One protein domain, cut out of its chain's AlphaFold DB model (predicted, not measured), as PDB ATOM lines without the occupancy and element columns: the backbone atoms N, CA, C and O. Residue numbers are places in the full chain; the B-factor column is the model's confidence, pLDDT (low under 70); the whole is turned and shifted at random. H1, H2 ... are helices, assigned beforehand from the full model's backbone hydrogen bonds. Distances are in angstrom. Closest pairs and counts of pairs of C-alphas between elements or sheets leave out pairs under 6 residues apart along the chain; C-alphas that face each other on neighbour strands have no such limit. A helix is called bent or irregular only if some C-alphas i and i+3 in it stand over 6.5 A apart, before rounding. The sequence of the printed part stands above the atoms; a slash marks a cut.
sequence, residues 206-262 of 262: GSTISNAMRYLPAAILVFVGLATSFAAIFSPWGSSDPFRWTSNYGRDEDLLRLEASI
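AT A GLANCE: This is residues 206 to 262 of the 262 residues of the protein "Putative integral membrane protein" of Botryosphaeria parva (strain UCR-NP2) (UniProt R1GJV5). A long bent helix, H1, makes the length, residues 206 to 227 sticking out; near its other end lie short helix H2 and a tail from residue 247. The printed part has 57 residues, two named helices, H1 then H2, and is all helix. It is extended, radius of gyration of the C-alphas 16.9 A, spanning 53 by 29 by 17 A.

HOW THE PARTS SIT: Look at residues 206 to 234, H1: assigned as one helix by its hydrogen bonds, but bent, C-alphas 214 and 217 being 6.7 A apart. Arms H1a, residues 206 to 214, and H1b, 217 to 234, stand at a shallow tilt of 30 degrees. H2, residues 242 to 246, is close to H1b but not clearly touching; the closest C-alphas, of Ala 232 and Trp 245, are 6.2 A apart. Every O i to N i+4 pair in H1a, H1b and H2 is within hydrogen-bond range.

IN THESE COORDINATES: Find H1a, 12.0 A long, from C-alpha 206 at (31.167, -47.151, 65.748), and H1b, 25.5 A, ending with C-alpha 234 at (51.311, -12.459, 77.718).

THE WHOLE: The printed part has no cut; residues 236 to 262 have pLDDT under 70.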
ATOM      1  N   GLY A 206      30.910 -47.531  67.127       76.50
ATOM      2  CA  GLY A 206      31.167 -47.151  65.748       76.50
ATOM      3  C   GLY A 206      32.320 -46.155  65.635       76.50
ATOM      4  O   GLY A 206      32.703 -45.469  66.588       76.50
ATOM      5  N   SER A 207      32.888 -46.045  64.434       76.19
ATOM      6  CA  SER A 207      34.114 -45.273  64.202       76.19
ATOM      7  C   SER A 207      33.974 -43.796  64.565       76.19
ATOM      8  O   SER A 207      34.896 -43.216  65.127       76.19
ATOM      9  N   THR A 208      32.830 -43.171  64.281       79.44
ATOM     10  CA  THR A 208      32.632 -41.731  64.512       79.44
ATOM     11  C   THR A 208      32.612 -41.385  65.999       79.44
ATOM     12  O   THR A 208      33.337 -40.486  66.425       79.44
ATOM     13  N   ILE A 209      31.822 -42.105  66.799       79.94
ATOM     14  CA  ILE A 209      31.688 -41.843  68.240       79.94
ATOM     15  C   ILE A 209      32.949 -42.297  68.976       79.94
ATOM     16  O   ILE A 209      33.443 -41.570  69.838       79.94
ATOM     17  N   SER A 210      33.516 -43.446  68.598       80.19
ATOM     18  CA  SER A 210      34.792 -43.924  69.136       80.19
ATOM     19  C   SER A 210      35.913 -42.902  68.899       80.19
ATOM     20  O   SER A 210      36.618 -42.516  69.833       80.19
ATOM     21  N   ASN A 211      36.009 -42.348  67.683       80.62
ATOM     22  CA  ASN A 211      36.960 -41.281  67.372       80.62
ATOM     23  C   ASN A 211      36.664 -39.997  68.153       80.62
ATOM     24  O   ASN A 211      37.596 -39.376  68.659       80.62
ATOM     25  N   ALA A 212      35.398 -39.599  68.292       85.12
ATOM     26  CA  ALA A 212      35.040 -38.423  69.076       85.12
ATOM     27  C   ALA A 212      35.462 -38.582  70.546       85.12
ATOM     28  O   ALA A 212      36.178 -37.728  71.056       85.12
ATOM     29  N   MET A 213      35.120 -39.692  71.210       82.25
ATOM     30  CA  MET A 213      35.524 -39.933  72.604       82.25
ATOM     31  C   MET A 213      37.039 -40.061  72.774       82.25
ATOM     32  O   MET A 213      37.571 -39.678  73.813       82.25
ATOM     33  N   ARG A 214      37.749 -40.560  71.756       80.50
ATOM     34  CA  ARG A 214      39.209 -40.673  71.788       80.50
ATOM     35  C   ARG A 214      39.920 -39.336  71.577       80.50
ATOM     36  O   ARG A 214      40.869 -39.032  72.297       80.50
ATOM     37  N   TYR A 215      39.502 -38.553  70.585       83.00
ATOM     38  CA  TYR A 215      40.231 -37.357  70.152       83.00
ATOM     39  C   TYR A 215      39.722 -36.060  70.781       83.00
ATOM     40  O   TYR A 215      40.489 -35.105  70.861       83.00
ATOM     41  N   LEU A 216      38.481 -36.003  71.273       88.19
ATOM     42  CA  LEU A 216      37.942 -34.796  71.906       88.19
ATOM     43  C   LEU A 216      38.686 -34.428  73.203       88.19
ATOM     44  O   LEU A 216      39.122 -33.280  73.303       88.19
ATOM     45  N   PRO A 217      38.952 -35.353  74.151       86.75
ATOM     46  CA  PRO A 217      39.793 -35.044  75.309       86.75
ATOM     47  C   PRO A 217      41.207 -34.609  74.906       86.75
ATOM     48  O   PRO A 217      41.748 -33.667  75.477       86.75
ATOM     49  N   ALA A 218      41.789 -35.242  73.881       83.94
ATOM     50  CA  ALA A 218      43.111 -34.875  73.376       83.94
ATOM     51  C   ALA A 218      43.132 -33.449  72.799       83.94
ATOM     52  O   ALA A 218      44.035 -32.675  73.109       83.94
ATOM     53  N   ALA A 219      42.117 -33.071  72.019       86.62
ATOM     54  CA  ALA A 219      41.975 -31.718  71.491       86.62
ATOM     55  C   ALA A 219      41.820 -30.687  72.620       86.62
ATOM     56  O   ALA A 219      42.488 -29.655  72.593       86.62
ATOM     57  N   ILE A 220      41.008 -30.983  73.643       91.19
ATOM     58  CA  ILE A 220      40.855 -30.118  74.823       91.19
ATOM     59  C   ILE A 220      42.202 -29.922  75.527       91.19
ATOM     60  O   ILE A 220      42.564 -28.787  75.820       91.19
ATOM     61  N   LEU A 221      42.978 -30.989  75.750       87.81
ATOM     62  CA  LEU A 221      44.304 -30.884  76.370       87.81
ATOM     63  C   LEU A 221      45.265 -30.012  75.551       87.81
ATOM     64  O   LEU A 221      46.008 -29.218  76.126       87.81
ATOM     65  N   VAL A 222      45.217 -30.104  74.219       88.00
ATOM     66  CA  VAL A 222      45.998 -29.226  73.334       88.00
ATOM     67  C   VAL A 222      45.561 -27.768  73.491       88.00
ATOM     68  O   VAL A 222      46.413 -26.900  73.682       88.00
ATOM     69  N   PHE A 223      44.255 -27.482  73.475       88.69
ATOM     70  CA  PHE A 223      43.750 -26.117  73.655       88.69
ATOM     71  C   PHE A 223      44.092 -25.541  75.032       88.69
ATOM     72  O   PHE A 223      44.535 -24.396  75.112       88.69
ATOM     73  N   VAL A 224      43.955 -26.327  76.101       89.81
ATOM     74  CA  VAL A 224      44.329 -25.918  77.463       89.81
ATOM     75  C   VAL A 224      45.833 -25.664  77.555       89.81
ATOM     76  O   VAL A 224      46.243 -24.651  78.121       89.81
ATOM     77  N   GLY A 225      46.663 -26.518  76.952       82.69
ATOM     78  CA  GLY A 225      48.113 -26.322  76.899       82.69
ATOM     79  C   GLY A 225      48.506 -25.031  76.176       82.69
ATOM     80  O   GLY A 225      49.333 -24.264  76.677       82.69
ATOM     81  N   LEU A 226      47.869 -24.742  75.037       85.00
ATOM     82  CA  LEU A 226      48.074 -23.491  74.304       85.00
ATOM     83  C   LEU A 226      47.616 -22.281  75.123       85.00
ATOM     84  O   LEU A 226      48.397 -21.352  75.308       85.00
ATOM     85  N   ALA A 227      46.395 -22.297  75.663       84.81
ATOM     86  CA  ALA A 227      45.854 -21.201  76.468       84.81
ATOM     87  C   ALA A 227      46.723 -20.904  77.700       84.81
ATOM     88  O   ALA A 227      47.032 -19.745  77.970       84.81
ATOM     89  N   THR A 228      47.190 -21.948  78.391       82.94
ATOM     90  CA  THR A 228      48.102 -21.825  79.539       82.94
ATOM     91  C   THR A 228      49.428 -21.191  79.120       82.94
ATOM     92  O   THR A 228      49.926 -20.297  79.799       82.94
ATOM     93  N   SER A 229      49.970 -21.586  77.964       77.81
ATOM     94  CA  SER A 229      51.209 -21.012  77.423       77.81
ATOM     95  C   SER A 229      51.039 -19.532  77.061       77.81
ATOM     96  O   SER A 229      51.883 -18.708  77.407       77.81
ATOM     97  N   PHE A 230      49.929 -19.165  76.408       80.44
ATOM     98  CA  PHE A 230      49.621 -17.768  76.090       80.44
ATOM     99  C   PHE A 230      49.438 -16.928  77.360       80.44
ATOM    100  O   PHE A 230      50.022 -15.852  77.465       80.44
ATOM    101  N   ALA A 231      48.698 -17.422  78.354       79.88
ATOM    102  CA  ALA A 231      48.531 -16.729  79.631       79.88
ATOM    103  C   ALA A 231      49.869 -16.548  80.372       79.88
ATOM    104  O   ALA A 231      50.144 -15.475  80.911       79.88
ATOM    105  N   ALA A 232      50.739 -17.560  80.357       72.25
ATOM    106  CA  ALA A 232      52.055 -17.496  80.987       72.25
ATOM    107  C   ALA A 232      53.001 -16.477  80.328       72.25
ATOM    108  O   ALA A 232      53.812 -15.874  81.026       72.25
ATOM    109  N   ILE A 233      52.902 -16.268  79.011       77.06
ATOM    110  CA  ILE A 233      53.784 -15.357  78.260       77.06
ATOM    111  C   ILE A 233      53.237 -13.924  78.235       77.06
ATOM    112  O   ILE A 233      54.002 -12.980  78.413       77.06
ATOM    113  N   PHE A 234      51.934 -13.760  77.995       74.25
ATOM    114  CA  PHE A 234      51.311 -12.459  77.718       74.25
ATOM    115  C   PHE A 234      50.602 -11.838  78.927       74.25
ATOM    116  O   PHE A 234      50.041 -10.749  78.807       74.25
ATOM    117  N   SER A 235      50.612 -12.491  80.093       71.44
ATOM    118  CA  SER A 235      50.160 -11.839  81.325       71.44
ATOM    119  C   SER A 235      51.130 -10.718  81.739       71.44
ATOM    120  O   SER A 235      52.325 -10.805  81.455       71.44
ATOM    121  N   PRO A 236      50.657  -9.678  82.455       62.91
ATOM    122  CA  PRO A 236      51.500  -8.550  82.885       62.91
ATOM    123  C   PRO A 236      52.687  -8.958  83.772       62.91
ATOM    124  O   PRO A 236      53.644  -8.204  83.919       62.91
ATOM    125  N   TRP A 237      52.618 -10.160  84.346       64.81
ATOM    126  CA  TRP A 237      53.594 -10.762  85.256       64.81
ATOM    127  C   TRP A 237      54.206 -12.044  84.665       64.81
ATOM    128  O   TRP A 237      54.791 -12.859  85.380       64.81
ATOM    129  N   GLY A 238      53.999 -12.255  83.363       64.69
ATOM    130  CA  GLY A 238      54.386 -13.443  82.622       64.69
ATOM    131  C   GLY A 238      55.873 -13.500  82.281       64.69
ATOM    132  O   GLY A 238      56.608 -12.515  82.370       64.69
ATOM    133  N   SER A 239      56.341 -14.679  81.874       66.62
ATOM    134  CA  SER A 239      57.718 -14.880  81.422       66.62
ATOM    135  C   SER A 239      57.778 -15.815  80.221       66.62
ATOM    136  O   SER A 239      57.076 -16.819  80.161       66.62
ATOM    137  N   SER A 240      58.667 -15.514  79.274       69.06
ATOM    138  CA  SER A 240      58.924 -16.353  78.098       69.06
ATOM    139  C   SER A 240      59.790 -17.586  78.393       69.06
ATOM    140  O   SER A 240      60.000 -18.400  77.497       69.06
ATOM    141  N   ASP A 241      60.331 -17.721  79.610       69.19
ATOM    142  CA  ASP A 241      61.160 -18.865  80.000       69.19
ATOM    143  C   ASP A 241      60.291 -20.014  80.558       69.19
ATOM    144  O   ASP A 241      59.671 -19.837  81.613       69.19
ATOM    145  N   PRO A 242      60.262 -21.196  79.900       67.50
ATOM    146  CA  PRO A 242      59.502 -22.357  80.352       67.50
ATOM    147  C   PRO A 242      59.859 -22.836  81.746       67.50
ATOM    148  O   PRO A 242      58.961 -23.261  82.468       67.50
ATOM    149  N   PHE A 243      61.112 -22.719  82.179       66.38
ATOM    150  CA  PHE A 243      61.467 -23.078  83.547       66.38
ATOM    151  C   PHE A 243      60.898 -22.071  84.542       66.38
ATOM    152  O   PHE A 243      60.443 -22.460  85.610       66.38
ATOM    153  N   ARG A 244      60.827 -20.790  84.183       66.81
ATOM    154  CA  ARG A 244      60.358 -19.731  85.080       66.81
ATOM    155  C   ARG A 244      58.838 -19.754  85.291       66.81
ATOM    156  O   ARG A 244      58.396 -19.574  86.421       66.81
ATOM    157  N   TRP A 245      58.044 -20.049  84.253       63.19
ATOM    158  CA  TRP A 245      56.579 -20.143  84.388       63.19
ATOM    159  C   TRP A 245      56.056 -21.515  84.848       63.19
ATOM    160  O   TRP A 245      54.961 -21.569  85.398       63.19
ATOM    161  N   THR A 246      56.819 -22.609  84.698       66.25
ATOM    162  CA  THR A 246      56.417 -23.942  85.209       66.25
ATOM    163  C   THR A 246      56.875 -24.227  86.640       66.25
ATOM    164  O   THR A 246      56.194 -24.963  87.348       66.25
ATOM    165  N   SER A 247      58.006 -23.659  87.086       65.25
ATOM    166  CA  SER A 247      58.596 -23.951  88.409       65.25
ATOM    167  C   SER A 247      58.354 -22.871  89.469       65.25
ATOM    168  O   SER A 247      58.858 -22.985  90.583       65.25
ATOM    169  N   ASN A 248      57.579 -21.830  89.141       60.25
ATOM    170  CA  ASN A 248      57.282 -20.695  90.028       60.25
ATOM    171  C   ASN A 248      58.543 -19.955  90.544       60.25
ATOM    172  O   ASN A 248      58.527 -19.288  91.576       60.25
ATOM    173  N   TYR A 249      59.659 -20.086  89.823       59.22
ATOM    174  CA  TYR A 249      60.960 -19.554  90.212       59.22
ATOM    175  C   TYR A 249      61.028 -18.031  90.008       59.22
ATOM    176  O   TYR A 249      60.905 -17.534  88.886       59.22
ATOM    177  N   GLY A 250      61.257 -17.284  91.093       61.06
ATOM    178  CA  GLY A 250      61.383 -15.821  91.068       61.06
ATOM    179  C   GLY A 250      60.057 -15.062  90.937       61.06
ATOM    180  O   GLY A 250      60.051 -13.973  90.363       61.06
ATOM    181  N   ARG A 251      58.944 -15.645  91.408       62.28
ATOM    182  CA  ARG A 251      57.673 -14.942  91.639       62.28
ATOM    183  C   ARG A 251      57.680 -14.409  93.081       62.28
ATOM    184  O   ARG A 251      57.935 -15.186  93.999       62.28
ATOM    185  N   ASP A 252      57.452 -13.108  93.264       56.84
ATOM    186  CA  ASP A 252      57.483 -12.464  94.585       56.84
ATOM    187  C   ASP A 252      56.437 -13.076  95.532       56.84
ATOM    188  O   ASP A 252      55.328 -13.436  95.126       56.84
ATOM    189  N   GLU A 253      56.789 -13.174  96.811       57.25
ATOM    190  CA  GLU A 253      55.976 -13.752  97.889       57.25
ATOM    191  C   GLU A 253      54.596 -13.084  98.075       57.25
ATOM    192  O   GLU A 253      53.667 -13.718  98.578       57.25
ATOM    193  N   ASP A 254      54.400 -11.867  97.556       52.47
ATOM    194  CA  ASP A 254      53.110 -11.163  97.575       52.47
ATOM    195  C   ASP A 254      52.094 -11.658  96.524       52.47
ATOM    196  O   ASP A 254      50.887 -11.509  96.722       52.47
ATOM    197  N   LEU A 255      52.522 -12.321  95.439       51.31
ATOM    198  CA  LEU A 255      51.595 -12.915  94.457       51.31
ATOM    199  C   LEU A 255      50.960 -14.225  94.954       51.31
ATOM    200  O   LEU A 255      49.893 -14.605  94.476       51.31
ATOM    201  N   LEU A 256      51.573 -14.905  95.930       48.75
ATOM    202  CA  LEU A 256      51.001 -16.087  96.596       48.75
ATOM    203  C   LEU A 256      49.926 -15.720  97.636       48.75
ATOM    204  O   LEU A 256      49.193 -16.591  98.100       48.75
ATOM    205  N   ARG A 257      49.804 -14.434  97.989       47.62
ATOM    206  CA  ARG A 257      48.873 -13.935  99.011       47.62
ATOM    207  C   ARG A 257      47.479 -13.582  98.484       47.62
ATOM    208  O   ARG A 257      46.558 -13.449  99.282       47.62
ATOM    209  N   LEU A 258      47.300 -13.452  97.168       46.00
ATOM    210  CA  LEU A 258      46.016 -13.068  96.561       46.00
ATOM    211  C   LEU A 258      45.095 -14.255  96.229       46.00
ATOM    212  O   LEU A 258      43.885 -14.067  96.195       46.00
ATOM    213  N   GLU A 259      45.616 -15.475  96.067       43.09
ATOM    214  CA  GLU A 259      44.790 -16.675  95.797       43.09
ATOM    215  C   GLU A 259      44.386 -17.444  97.072       43.09
ATOM    216  O   GLU A 259      43.654 -18.425  97.001       43.09
ATOM    217  N   ALA A 260      44.832 -16.995  98.252       42.09
ATOM    218  CA  ALA A 260      44.487 -17.584  99.553       42.09
ATOM    219  C   ALA A 260      43.391 -16.806 100.316       42.09
ATOM    220  O   ALA A 260      43.137 -17.088 101.486       42.09
ATOM    221  N   SER A 261      42.753 -15.824  99.669       40.75
ATOM    222  CA  SER A 261      41.643 -15.052 100.248       40.75
ATOM    223  C   SER A 261      40.453 -14.964  99.284       40.75
ATOM    224  O   SER A 261      39.999 -13.875  98.944       40.75
ATOM    225  N   ILE A 262      39.959 -16.128  98.854       37.72
ATOM    226  CA  ILE A 262      38.546 -16.384  98.524       37.72
ATOM    227  C   ILE A 262      38.179 -17.732  99.140       37.72
ATOM    228  O   ILE A 262      38.967 -18.685  98.953       37.72
TER     229      ILE A 262